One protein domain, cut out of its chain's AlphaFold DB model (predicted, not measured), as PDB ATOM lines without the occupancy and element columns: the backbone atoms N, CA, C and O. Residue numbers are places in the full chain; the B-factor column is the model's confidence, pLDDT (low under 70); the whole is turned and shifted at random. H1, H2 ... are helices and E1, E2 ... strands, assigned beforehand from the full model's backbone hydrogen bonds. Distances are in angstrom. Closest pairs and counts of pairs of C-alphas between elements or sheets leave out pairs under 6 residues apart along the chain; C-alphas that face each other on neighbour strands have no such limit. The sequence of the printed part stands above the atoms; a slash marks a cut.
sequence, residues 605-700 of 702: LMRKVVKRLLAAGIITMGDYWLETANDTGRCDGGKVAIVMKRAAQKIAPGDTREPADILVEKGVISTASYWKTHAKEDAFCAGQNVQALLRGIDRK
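AT A GLANCE: This is residues 605 to 700 of the 702 residues of the protein "FAD-dependent oxidoreductase" of Verrucomicrobiaceae bacterium (UniProt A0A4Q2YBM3). A tiny two-stranded ribbon, E1 and E2, joins two long helices, H3 and H6, which run from it side by side the same way; the helical hairpin H1 and H2 lies on the H6 side, with H4 and H5 on the H3 side. The printed part has 96 residues, with elements in the order H1 H2 E1 H3 H4 H5 E2 H6; it is mostly helix, and its sheet is antiparallel. It is compact and rounded, with a radius of gyration of the C-alphas of 11.9 A and spans of 31 by 27 by 20 A.

IN THESE COORDINATES: E1 is residues 634 to 636 and E2 684 to 686. H3, residues 637 to 651, is 20.7 A long and begins at C-alpha (40.482, 73.267, 1.973). H6, 687 to 698, is 16.3 A long and ends at C-alpha (27.493, 71.343, 16.189). H1 is 605 to 615, 15.5 A; H2 is 622 to 628, H4 659 to 665 and H5 673 to 678.

HOW THE PARTS SIT: E1 and E2 are antiparallel, with N 635 and O 685 2.8 A apart, within hydrogen-bond range. H3 and H6 are close but not clearly touching, at a shallow tilt of 17 degrees; their closest C-alphas, Ala 647 and Ile 697, are 6.6 A apart. H1 touches H6, closest C-alphas Val 609 and Asp 698, 6.2 A, at a steep tilt of 58 degrees. H1 and H2 form a helical hairpin, closest C-alphas Val 610 and Gly 622, 6.0 A. H3 touches H4 with residues 644 to 648 alone, closest C-alphas Lys 645 and Pro 659, 5.4 A. H4 and H5 are close but not clearly touching, closest C-alphas Ala 660 and Trp 675, 6.6 A. Every O i to N i+4 pair is within hydrogen-bond range in H1, H2, H3, H4 and H6; H5 has 1 of 2.

THE WHOLE: The C-alphas farthest apart, Thr 632 and Gly 654, are 35.5 A apart. The printed part has no cut and no long link. Residues 620 and 623 have pLDDT under 70.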
ATOM      1  N   LEU A 605      19.108  65.883   9.353       70.75
ATOM      2  CA  LEU A 605      20.133  66.195  10.346       70.75
ATOM      3  C   LEU A 605      21.156  67.221   9.836       70.75
ATOM      4  O   LEU A 605      21.503  68.151  10.557       70.75
ATOM      5  N   MET A 606      21.630  67.096   8.596       82.12
ATOM      6  CA  MET A 606      22.592  68.036   8.011       82.12
ATOM      7  C   MET A 606      21.975  69.403   7.704       82.12
ATOM      8  O   MET A 606      22.651  70.411   7.913       82.12
ATOM      9  N   ARG A 607      20.693  69.478   7.315       77.19
ATOM     10  CA  ARG A 607      19.985  70.771   7.192       77.19
ATOM     11  C   ARG A 607      19.905  71.482   8.545       77.19
ATOM     12  O   ARG A 607      20.175  72.680   8.634       77.19
ATOM     13  N   LYS A 608      19.611  70.732   9.614       81.25
ATOM     14  CA  LYS A 608      19.593  71.242  10.994       81.25
ATOM     15  C   LYS A 608      20.976  71.726  11.435       81.25
ATOM     16  O   LYS A 608      21.091  72.862  11.886       81.25
ATOM     17  N   VAL A 609      22.019  70.916  11.234       86.88
ATOM     18  CA  VAL A 609      23.419  71.273  11.534       86.88
ATOM     19  C   VAL A 609      23.810  72.564  10.815       86.88
ATOM     20  O   VAL A 609      24.238  73.520  11.455       86.88
ATOM     21  N   VAL A 610      23.596  72.654   9.498       87.94
ATOM     22  CA  VAL A 610      23.944  73.852   8.716       87.94
ATOM     23  C   VAL A 610      23.181  75.083   9.204       87.94
ATOM     24  O   VAL A 610      23.790  76.136   9.399       87.94
ATOM     25  N   LYS A 611      21.880  74.960   9.493       85.12
ATOM     26  CA  LYS A 611      21.081  76.069  10.036       85.12
ATOM     27  C   LYS A 611      21.644  76.586  11.367       85.12
ATOM     28  O   LYS A 611      21.752  77.798  11.551       85.12
ATOM     29  N   ARG A 612      22.043  75.692  12.278       85.38
ATOM     30  CA  ARG A 612      22.630  76.079  13.577       85.38
ATOM     31  C   ARG A 612      24.020  76.693  13.422       85.38
ATOM     32  O   ARG A 612      24.313  77.702  14.058       85.38
ATOM     33  N   LEU A 613      24.853  76.147  12.539       91.25
ATOM     34  CA  LEU A 613      26.194  76.677  12.285       91.25
ATOM     35  C   LEU A 613      26.172  78.049  11.587       91.25
ATOM     36  O   LEU A 613      27.052  78.871  11.860       91.25
ATOM     37  N   LEU A 614      25.171  78.320  10.737       83.62
ATOM     38  CA  LEU A 614      24.911  79.651  10.167       83.62
ATOM     39  C   LEU A 614      24.540  80.654  11.261       83.62
ATOM     40  O   LEU A 614      25.169  81.705  11.366       83.62
ATOM     41  N   ALA A 615      23.577  80.309  12.121       79.88
ATOM     42  CA  ALA A 615      23.174  81.161  13.244       79.88
ATOM     43  C   ALA A 615      24.337  81.425  14.218       79.88
ATOM     44  O   ALA A 615      24.456  82.505  14.791       79.88
ATOM     45  N   ALA A 616      25.240  80.454  14.370       82.12
ATOM     46  CA  ALA A 616      26.439  80.585  15.185       82.12
ATOM     47  C   ALA A 616      27.583  81.370  14.504       82.12
ATOM     48  O   ALA A 616      28.618  81.572  15.145       82.12
ATOM     49  N   GLY A 617      27.442  81.798  13.246       87.19
ATOM     50  CA  GLY A 617      28.492  82.507  12.503       87.19
ATOM     51  C   GLY A 617      29.735  81.658  12.205       87.19
ATOM     52  O   GLY A 617      30.792  82.199  11.884       87.19
ATOM     53  N   ILE A 618      29.633  80.331  12.324       93.44
ATOM     54  CA  ILE A 618      30.739  79.408  12.035       93.44
ATOM     55  C   ILE A 618      30.923  79.273  10.519       93.44
ATOM     56  O   ILE A 618      32.044  79.356  10.012       93.44
ATOM     57  N   ILE A 619      29.818  79.153   9.784       91.00
ATOM     58  CA  ILE A 619      29.778  79.091   8.317       91.00
ATOM     59  C   ILE A 619      29.050  80.308   7.737       91.00
ATOM     60  O   ILE A 619      28.261  80.945   8.426       91.00
ATOM     61  N   THR A 620      29.309  80.628   6.467       68.75
ATOM     62  CA  THR A 620      28.705  81.784   5.765       68.75
ATOM     63  C   THR A 620      28.008  81.436   4.447       68.75
ATOM     64  O   THR A 620      27.355  82.295   3.873       68.75
ATOM     65  N   MET A 621      28.120  80.197   3.959       75.00
ATOM     66  CA  MET A 621      27.495  79.732   2.710       75.00
ATOM     67  C   MET A 621      26.807  78.392   2.971       75.00
ATOM     68  O   MET A 621      27.429  77.351   2.800       75.00
ATOM     69  N   GLY A 622      25.565  78.414   3.464       73.00
ATOM     70  CA  GLY A 622      24.830  77.199   3.844       73.00
ATOM     71  C   GLY A 622      24.757  76.181   2.711       73.00
ATOM     72  O   GLY A 622      25.190  75.045   2.889       73.00
ATOM     73  N   ASP A 623      24.324  76.639   1.538       69.62
ATOM     74  CA  ASP A 623      24.128  75.818   0.337       69.62
ATOM     75  C   ASP A 623      25.414  75.120  -0.112       69.62
ATOM     76  O   ASP A 623      25.401  73.946  -0.463       69.62
ATOM     77  N   TYR A 624      26.560  75.788   0.032       82.00
ATOM     78  CA  TYR A 624      27.862  75.198  -0.266       82.00
ATOM     79  C   TYR A 624      28.158  73.958   0.596       82.00
ATOM     80  O   TYR A 624      28.628  72.941   0.090       82.00
ATOM     81  N   TRP A 625      27.899  74.021   1.907       86.88
ATOM     82  CA  TRP A 625      28.163  72.891   2.814       86.88
ATOM     83  C   TRP A 625      27.153  71.770   2.630       86.88
ATOM     84  O   TRP A 625      27.495  70.595   2.719       86.88
ATOM     85  N   LEU A 626      25.918  72.164   2.352       79.69
ATOM     86  CA  LEU A 626      24.820  71.299   1.973       79.69
ATOM     87  C   LEU A 626      25.167  70.484   0.705       79.69
ATOM     88  O   LEU A 626      24.985  69.269   0.691       79.69
ATOM     89  N   GLU A 627      25.779  71.111  -0.298       75.88
ATOM     90  CA  GLU A 627      26.173  70.477  -1.564       75.88
ATOM     91  C   GLU A 627      27.474  69.653  -1.481       75.88
ATOM     92  O   GLU A 627      27.608  68.629  -2.149       75.88
ATOM     93  N   THR A 628      28.450  70.071  -0.665       80.00
ATOM     94  CA  THR A 628      29.820  69.511  -0.712       80.00
ATOM     95  C   THR A 628      30.209  68.614   0.470       80.00
ATOM     96  O   THR A 628      31.145  67.820   0.333       80.00
ATOM     97  N   ALA A 629      29.510  68.680   1.613       86.38
ATOM     98  CA  ALA A 629      29.799  67.880   2.814       86.38
ATOM     99  C   ALA A 629      28.942  66.597   2.888       86.38
ATOM    100  O   ALA A 629      28.124  66.402   3.795       86.38
ATOM    101  N   ASN A 630      29.134  65.714   1.910       81.19
ATOM    102  CA  ASN A 630      28.468  64.412   1.799       81.19
ATOM    103  C   ASN A 630      29.458  63.307   1.383       81.19
ATOM    104  O   ASN A 630      30.633  63.584   1.143       81.19
ATOM    105  N   ASP A 631      28.991  62.059   1.306       71.88
ATOM    106  CA  ASP A 631      29.845  60.871   1.146       71.88
ATOM    107  C   ASP A 631      30.712  60.878  -0.122       71.88
ATOM    108  O   ASP A 631      31.802  60.308  -0.131       71.88
ATOM    109  N   THR A 632      30.270  61.568  -1.175       73.50
ATOM    110  CA  THR A 632      30.978  61.664  -2.462       73.50
ATOM    111  C   THR A 632      31.543  63.059  -2.747       73.50
ATOM    112  O   THR A 632      32.230  63.254  -3.751       73.50
ATOM    113  N   GLY A 633      31.280  64.032  -1.874       74.69
ATOM    114  CA  GLY A 633      31.604  65.438  -2.085       74.69
ATOM    115  C   GLY A 633      33.082  65.784  -1.882       74.69
ATOM    116  O   GLY A 633      33.848  65.061  -1.237       74.69
ATOM    117  N   ARG A 634      33.491  66.940  -2.415       86.94
ATOM    118  CA  ARG A 634      34.808  67.558  -2.188       86.94
ATOM    119  C   ARG A 634      34.623  68.990  -1.708       86.94
ATOM    120  O   ARG A 634      34.058  69.817  -2.413       86.94
ATOM    121  N   CYS A 635      35.136  69.273  -0.519       88.38
ATOM    122  CA  CYS A 635      35.143  70.605   0.072       88.38
ATOM    123  C   CYS A 635      36.481  71.304  -0.197       88.38
ATOM    124  O   CYS A 635      37.533  70.668  -0.216       88.38
ATOM    125  N   ASP A 636      36.436  72.619  -0.355       95.12
ATOM    126  CA  ASP A 636      37.579  73.512  -0.507       95.12
ATOM    127  C   ASP A 636      38.335  73.608   0.823       95.12
ATOM    128  O   ASP A 636      37.750  73.914   1.869       95.12
ATOM    129  N   GLY A 637      39.634  73.317   0.788       91.31
ATOM    130  CA  GLY A 637      40.482  73.267   1.973       91.31
ATOM    131  C   GLY A 637      40.596  74.613   2.689       91.31
ATOM    132  O   GLY A 637      40.604  74.643   3.920       91.31
ATOM    133  N   GLY A 638      40.602  75.728   1.952       89.12
ATOM    134  CA  GLY A 638      40.649  77.078   2.515       89.12
ATOM    135  C   GLY A 638      39.367  77.422   3.276       89.12
ATOM    136  O   GLY A 638      39.418  77.895   4.416       89.12
ATOM    137  N   LYS A 639      38.198  77.093   2.712       93.19
ATOM    138  CA  LYS A 639      36.903  77.256   3.399       93.19
ATOM    139  C   LYS A 639      36.822  76.402   4.663       93.19
ATOM    140  O   LYS A 639      36.349  76.884   5.694       93.19
ATOM    141  N   VAL A 640      37.301  75.158   4.612       96.19
ATOM    142  CA  VAL A 640      37.349  74.268   5.785       96.19
ATOM    143  C   VAL A 640      38.279  74.830   6.865       96.19
ATOM    144  O   VAL A 640      37.902  74.835   8.039       96.19
ATOM    145  N   ALA A 641      39.437  75.382   6.493       95.56
ATOM    146  CA  ALA A 641      40.367  76.016   7.432       95.56
ATOM    147  C   ALA A 641      39.708  77.175   8.201       95.56
ATOM    148  O   ALA A 641      39.838  77.281   9.424       95.56
ATOM    149  N   ILE A 642      38.930  78.008   7.500       93.75
ATOM    150  CA  ILE A 642      38.174  79.115   8.102       93.75
ATOM    151  C   ILE A 642      37.131  78.591   9.099       93.75
ATOM    152  O   ILE A 642      37.011  79.134  10.200       93.75
ATOM    153  N   VAL A 643      36.402  77.527   8.746       97.06
ATOM    154  CA  VAL A 643      35.416  76.892   9.638       97.06
ATOM    155  C   VAL A 643      36.077  76.356  10.900       97.06
ATOM    156  O   VAL A 643      35.608  76.646  12.001       97.06
ATOM    157  N   MET A 644      37.185  75.627  10.761       97.06
ATOM    158  CA  MET A 644      37.923  75.085  11.903       97.06
ATOM    159  C   MET A 644      38.443  76.198  12.814       97.06
ATOM    160  O   MET A 644      38.308  76.099  14.032       97.06
ATOM    161  N   LYS A 645      38.963  77.290  12.241       96.00
ATOM    162  CA  LYS A 645      39.424  78.459  12.999       96.00
ATOM    163  C   LYS A 645      38.291  79.113  13.791       96.00
ATOM    164  O   LYS A 645      38.439  79.336  14.989       96.00
ATOM    165  N   ARG A 646      37.145  79.374  13.152       95.94
ATOM    166  CA  ARG A 646      35.969  79.964  13.818       95.94
ATOM    167  C   ARG A 646      35.415  79.051  14.909       95.94
ATOM    168  O   ARG A 646      35.065  79.527  15.985       95.94
ATOM    169  N   ALA A 647      35.364  77.746  14.650       95.94
ATOM    170  CA  ALA A 647      34.920  76.763  15.629       95.94
ATOM    171  C   ALA A 647      35.856  76.712  16.842       95.94
ATOM    172  O   ALA A 647      35.377  76.790  17.970       95.94
ATOM    173  N   ALA A 648      37.174  76.662  16.630       95.62
ATOM    174  CA  ALA A 648      38.158  76.676  17.711       95.62
ATOM    175  C   ALA A 648      38.046  77.949  18.567       95.62
ATOM    176  O   ALA A 648      37.955  77.851  19.788       95.62
ATOM    177  N   GLN A 649      37.933  79.123  17.935       94.31
ATOM    178  CA  GLN A 649      37.754  80.402  18.636       94.31
ATOM    179  C   GLN A 649      36.478  80.451  19.483       94.31
ATOM    180  O   GLN A 649      36.464  81.089  20.533       94.31
ATOM    181  N   LYS A 650      35.402  79.795  19.034       93.31
ATOM    182  CA  LYS A 650      34.114  79.802  19.734       93.31
ATOM    183  C   LYS A 650      34.031  78.751  20.842       93.31
ATOM    184  O   LYS A 650      33.425  79.012  21.874       93.31
ATOM    185  N   ILE A 651      34.642  77.584  20.637       92.81
ATOM    186  CA  ILE A 651      34.658  76.471  21.601       92.81
ATOM    187  C   ILE A 651      35.706  76.703  22.703       92.81
ATOM    188  O   ILE A 651      35.486  76.312  23.848       92.81
ATOM    189  N   ALA A 652      36.837  77.335  22.379       92.12
ATOM    190  CA  ALA A 652      37.911  77.648  23.319       92.12
ATOM    191  C   ALA A 652      38.405  79.101  23.130       92.12
ATOM    192  O   ALA A 652      39.474  79.328  22.557       92.12
ATOM    193  N   PRO A 653      37.636  80.105  23.593       91.88
ATOM    194  CA  PRO A 653      38.029  81.507  23.477       91.88
ATOM    195  C   PRO A 653      39.376  81.784  24.161       91.88
ATOM    196  O   PRO A 653      39.573  81.423  25.319       91.88
ATOM    197  N   GLY A 654      40.293  82.446  23.451       88.69
ATOM    198  CA  GLY A 654      41.623  82.810  23.960       88.69
ATOM    199  C   GLY A 654      42.721  81.761  23.746       88.69
ATOM    200  O   GLY A 654      43.884  82.053  24.010       88.69
ATOM    201  N   ASP A 655      42.390  80.575  23.230       91.38
ATOM    202  CA  ASP A 655      43.382  79.560  22.870       91.38
ATOM    203  C   ASP A 655      44.024  79.878  21.508       91.38
ATOM    204  O   ASP A 655      43.335  79.999  20.493       91.38
ATOM    205  N   THR A 656      45.350  80.044  21.490       90.69
ATOM    206  CA  THR A 656      46.122  80.446  20.301       90.69
ATOM    207  C   THR A 656      46.814  79.279  19.601       90.69
ATOM    208  O   THR A 656      47.612  79.506  18.691       90.69
ATOM    209  N   ARG A 657      46.572  78.037  20.037       93.69
ATOM    210  CA  ARG A 657      47.118  76.842  19.379       93.69
ATOM    211  C   ARG A 657      46.490  76.640  17.999       93.69
ATOM    212  O   ARG A 657      45.471  77.236  17.651       93.69
ATOM    213  N   GLU A 658      47.100  75.760  17.211       93.94
ATOM    214  CA  GLU A 658      46.572  75.374  15.903       93.94
ATOM    215  C   GLU A 658      45.125  74.848  16.020       93.94
ATOM    216  O   GLU A 658      44.870  73.955  16.839       93.94
ATOM    217  N   PRO A 659      44.165  75.330  15.198       95.75
ATOM    218  CA  PRO A 659      42.752  74.968  15.328       95.75
ATOM    219  C   PRO A 659      42.488  73.461  15.311       95.75
ATOM    220  O   PRO A 659      41.622  72.975  16.035       95.75
ATOM    221  N   ALA A 660      43.244  72.700  14.516       94.38
ATOM    222  CA  ALA A 660      43.107  71.249  14.468       94.38
ATOM    223  C   ALA A 660      43.473  70.580  15.805       94.38
ATOM    224  O   ALA A 660      42.803  69.633  16.206       94.38
ATOM    225  N   ASP A 661      44.479  71.085  16.521       96.00
ATOM    226  CA  ASP A 661      44.902  70.510  17.802       96.00
ATOM    227  C   ASP A 661      43.885  70.828  18.911       96.00
ATOM    228  O   ASP A 661      43.527  69.949  19.698       96.00
ATOM    229  N   ILE A 662      43.322  72.043  18.904       95.50
ATOM    230  CA  ILE A 662      42.222  72.437  19.801       95.50
ATOM    231  C   ILE A 662      41.002  71.531  19.577       95.50
ATOM    232  O   ILE A 662      40.421  71.001  20.524       95.50
ATOM    233  N   LEU A 663      40.610  71.319  18.319       94.50
ATOM    234  CA  LEU A 663      39.428  70.523  17.982       94.50
ATOM    235  C   LEU A 663      39.610  69.021  18.272       94.50
ATOM    236  O   LEU A 663      38.614  68.345  18.544       94.50
ATOM    237  N   VAL A 664      40.846  68.504  18.280       96.38
ATOM    238  CA  VAL A 664      41.147  67.154  18.791       96.38
ATOM    239  C   VAL A 664      40.933  67.092  20.302       96.38
ATOM    240  O   VAL A 664      40.182  66.239  20.772       96.38
ATOM    241  N   GLU A 665      41.516  68.021  21.066       95.12
ATOM    242  CA  GLU A 665      41.380  68.045  22.530       95.12
ATOM    243  C   GLU A 665      39.912  68.158  22.971       95.12
ATOM    244  O   GLU A 665      39.482  67.515  23.929       95.12
ATOM    245  N   LYS A 666      39.107  68.941  22.244       91.62
ATOM    246  CA  LYS A 666      37.677  69.126  22.541       91.62
ATOM    247  C   LYS A 666      36.779  68.001  22.006       91.62
ATOM    248  O   LYS A 666      35.562  68.035  22.223       91.62
ATOM    249  N   GLY A 667      37.350  66.995  21.343       90.19
ATOM    250  CA  GLY A 667      36.629  65.829  20.827       90.19
ATOM    251  C   GLY A 667      35.693  66.145  19.658       90.19
ATOM    252  O   GLY A 667      34.651  65.505  19.518       90.19
ATOM    253  N   VAL A 668      36.022  67.159  18.852       91.19
ATOM    254  CA  VAL A 668      35.309  67.496  17.607       91.19
ATOM    255  C   VAL A 668      35.799  66.620  16.451       91.19
ATOM    256  O   VAL A 668      34.993  66.162  15.643       91.19
ATOM    257  N   ILE A 669      37.107  66.355  16.398       93.31
ATOM    258  CA  ILE A 669      37.771  65.478  15.420       93.31
ATOM    259  C   ILE A 669      38.690  64.485  16.136       93.31
ATOM    260  O   ILE A 669      39.137  64.739  17.249       93.31
ATOM    261  N   SER A 670      38.983  63.349  15.502       82.31
ATOM    262  CA  SER A 670      39.786  62.273  16.105       82.31
ATOM    263  C   SER A 670      41.301  62.476  15.989       82.31
ATOM    264  O   SER A 670      42.047  62.015  16.844       82.31
ATOM    265  N   THR A 671      41.775  63.145  14.934       90.75
ATOM    266  CA  THR A 671      43.202  63.410  14.698       90.75
ATOM    267  C   THR A 671      43.406  64.689  13.897       90.75
ATOM    268  O   THR A 671      42.605  65.007  13.019       90.75
ATOM    269  N   ALA A 672      44.503  65.404  14.161       91.81
ATOM    270  CA  ALA A 672      44.877  66.623  13.448       91.81
ATOM    271  C   ALA A 672      45.588  66.352  12.108       91.81
ATOM    272  O   ALA A 672      45.613  67.225  11.243       91.81
ATOM    273  N   SER A 673      46.147  65.149  11.910       90.81
ATOM    274  CA  SER A 673      47.032  64.853  10.771       90.81
ATOM    275  C   SER A 673      46.354  65.039   9.413       90.81
ATOM    276  O   SER A 673      46.977  65.545   8.485       90.81
ATOM    277  N   TYR A 674      45.085  64.643   9.287       91.69
ATOM    278  CA  TYR A 674      44.336  64.806   8.040       91.69
ATOM    279  C   TYR A 674      44.127  66.289   7.712       91.69
ATOM    280  O   TYR A 674      44.392  66.735   6.595       91.69
ATOM    281  N   TRP A 675      43.701  67.064   8.707       95.12
ATOM    282  CA  TRP A 675      43.306  68.459   8.541       95.12
ATOM    283  C   TRP A 675      44.497  69.380   8.299       95.12
ATOM    284  O   TRP A 675      44.410  70.241   7.433       95.12
ATOM    285  N   LYS A 676      45.639  69.144   8.957       92.81
ATOM    286  CA  LYS A 676      46.881  69.905   8.717       92.81
ATOM    287  C   LYS A 676      47.368  69.808   7.263       92.81
ATOM    288  O   LYS A 676      48.006  70.727   6.761       92.81
ATOM    289  N   THR A 677      47.036  68.718   6.573       91.12
ATOM    290  CA  THR A 677      47.410  68.506   5.168       91.12
ATOM    291  C   THR A 677      46.366  69.043   4.187       91.12
ATOM    292  O   THR A 677      46.743  69.554   3.135       91.12
ATOM    293  N   HIS A 678      45.072  68.938   4.515       93.06
ATOM    294  CA  HIS A 678      43.976  69.151   3.557       93.06
ATOM    295  C   HIS A 678      43.156  70.430   3.787       93.06
ATOM    296  O   HIS A 678      42.515  70.898   2.850       93.06
ATOM    297  N   ALA A 679      43.155  71.002   4.994       94.12
ATOM    298  CA  ALA A 679      42.435  72.234   5.321       94.12
ATOM    299  C   ALA A 679      43.360  73.455   5.171       94.12
ATOM    300  O   ALA A 679      43.777  74.063   6.156       94.12
ATOM    301  N   LYS A 680      43.722  73.771   3.926       94.00
ATOM    302  CA  LYS A 680      44.533  74.933   3.532       94.00
ATOM    303  C   LYS A 680      44.159  75.390   2.119       94.00
ATOM    304  O   LYS A 680      43.468  74.657   1.411       94.00
ATOM    305  N   GLU A 681      44.604  76.581   1.726       85.88
ATOM    306  CA  GLU A 681      44.435  77.077   0.353       85.88
ATOM    307  C   GLU A 681      45.009  76.080  -0.669       85.88
ATOM    308  O   GLU A 681      45.964  75.353  -0.380       85.88
ATOM    309  N   ASP A 682      44.360  75.992  -1.831       86.88
ATOM    310  CA  ASP A 682      44.690  75.082  -2.938       86.88
ATOM    311  C   ASP A 682      44.642  73.568  -2.616       86.88
ATOM    312  O   ASP A 682      45.129  72.738  -3.387       86.88
ATOM    313  N   ALA A 683      44.016  73.176  -1.499       91.81
ATOM    314  CA  ALA A 683      43.775  71.780  -1.123       91.81
ATOM    315  C   ALA A 683      42.274  71.435  -1.065       91.81
ATOM    316  O   ALA A 683      41.406  72.300  -1.168       91.81
ATOM    317  N   PHE A 684      41.954  70.146  -0.892       93.00
ATOM    318  CA  PHE A 684      40.574  69.662  -0.785       93.00
ATOM    319  C   PHE A 684      40.395  68.695   0.381       93.00
ATOM    320  O   PHE A 684      41.238  67.830   0.615       93.00
ATOM    321  N   CYS A 685      39.251  68.780   1.058       91.81
ATOM    322  CA  CYS A 685      38.803  67.799   2.042       91.81
ATOM    323  C   CYS A 685      37.706  66.897   1.457       91.81
ATOM    324  O   CYS A 685      36.848  67.347   0.698       91.81
ATOM    325  N   ALA A 686      37.706  65.622   1.841       89.38
ATOM    326  CA  ALA A 686      36.650  64.675   1.502       89.38
ATOM    327  C   ALA A 686      35.353  65.060   2.227       89.38
ATOM    328  O   ALA A 686      35.369  65.318   3.434       89.38
ATOM    329  N   GLY A 687      34.236  65.071   1.503       85.31
ATOM    330  CA  GLY A 687      32.943  65.544   1.992       85.31
ATOM    331  C   GLY A 687      32.446  64.780   3.219       85.31
ATOM    332  O   GLY A 687      31.992  65.416   4.164       85.31
ATOM    333  N   GLN A 688      32.652  63.460   3.288       81.69
ATOM    334  CA  GLN A 688      32.340  62.640   4.473       81.69
ATOM    335  C   GLN A 688      33.091  63.098   5.735       81.69
ATOM    336  O   GLN A 688      32.525  63.161   6.827       81.69
ATOM    337  N   ASN A 689      34.361  63.493   5.591       91.94
ATOM    338  CA  ASN A 689      35.169  63.963   6.716       91.94
ATOM    339  C   ASN A 689      34.678  65.336   7.178       91.94
ATOM    340  O   ASN A 689      34.584  65.592   8.379       91.94
ATOM    341  N   VAL A 690      34.326  66.209   6.231       94.38
ATOM    342  CA  VAL A 690      33.747  67.524   6.534       94.38
ATOM    343  C   VAL A 690      32.359  67.382   7.153       94.38
ATOM    344  O   VAL A 690      32.044  68.090   8.104       94.38
ATOM    345  N   GLN A 691      31.559  66.416   6.710       90.25
ATOM    346  CA  GLN A 691      30.267  66.108   7.312       90.25
ATOM    347  C   GLN A 691      30.423  65.725   8.792       90.25
ATOM    348  O   GLN A 691      29.718  66.256   9.654       90.25
ATOM    349  N   ALA A 692      31.388  64.856   9.104       87.19
ATOM    350  CA  ALA A 692      31.714  64.483  10.477       87.19
ATOM    351  C   ALA A 692      32.228  65.679  11.301       87.19
ATOM    352  O   ALA A 692      31.812  65.846  12.450       87.19
ATOM    353  N   LEU A 693      33.068  66.539  10.711       96.06
ATOM    354  CA  LEU A 693      33.558  67.773  11.337       96.06
ATOM    355  C   LEU A 693      32.405  68.717  11.701       96.06
ATOM    356  O   LEU A 693      32.317  69.143  12.851       96.06
ATOM    357  N   LEU A 694      31.506  69.021  10.760       95.81
ATOM    358  CA  LEU A 694      30.384  69.939  10.990       95.81
ATOM    359  C   LEU A 694      29.461  69.420  12.101       95.81
ATOM    360  O   LEU A 694      29.107  70.178  13.001       95.81
ATOM    361  N   ARG A 695      29.157  68.115  12.114       93.31
ATOM    362  CA  ARG A 695      28.408  67.468  13.210       93.31
ATOM    363  C   ARG A 695      29.170  67.494  14.537       93.31
ATOM    364  O   ARG A 695      28.573  67.618  15.604       93.31
ATOM    365  N   GLY A 696      30.492  67.341  14.497       93.50
ATOM    366  CA  GLY A 696      31.358  67.447  15.668       93.50
ATOM    367  C   GLY A 696      31.298  68.837  16.298       93.50
ATOM    368  O   GLY A 696      31.103  68.940  17.507       93.50
ATOM    369  N   ILE A 697      31.401  69.887  15.478       95.69
ATOM    370  CA  ILE A 697      31.312  71.288  15.917       95.69
ATOM    371  C   ILE A 697      29.930  71.560  16.504       95.69
ATOM    372  O   ILE A 697      29.821  72.090  17.604       95.69
ATOM    373  N   ASP A 698      28.884  71.142  15.796       94.81
ATOM    374  CA  ASP A 698      27.493  71.343  16.189       94.81
ATOM    375  C   ASP A 698      27.195  70.777  17.591       94.81
ATOM    376  O   ASP A 698      26.543  71.427  18.401       94.81
ATOM    377  N   ARG A 699      27.763  69.614  17.937       90.38
ATOM    378  CA  ARG A 699      27.632  69.001  19.275       90.38
ATOM    379  C   ARG A 699      28.383  69.727  20.397       90.38
ATOM    380  O   ARG A 699      28.170  69.395  21.561       90.38
ATOM    381  N   LYS A 700      29.308  70.630  20.070       88.94
ATOM    382  CA  LYS A 700      30.188  71.317  21.033       88.94
ATOM    383  C   LYS A 700      29.899  72.808  21.163       88.94
ATOM    384  O   LYS A 700      30.518  73.459  21.999       88.94
TER     385      LYS A 700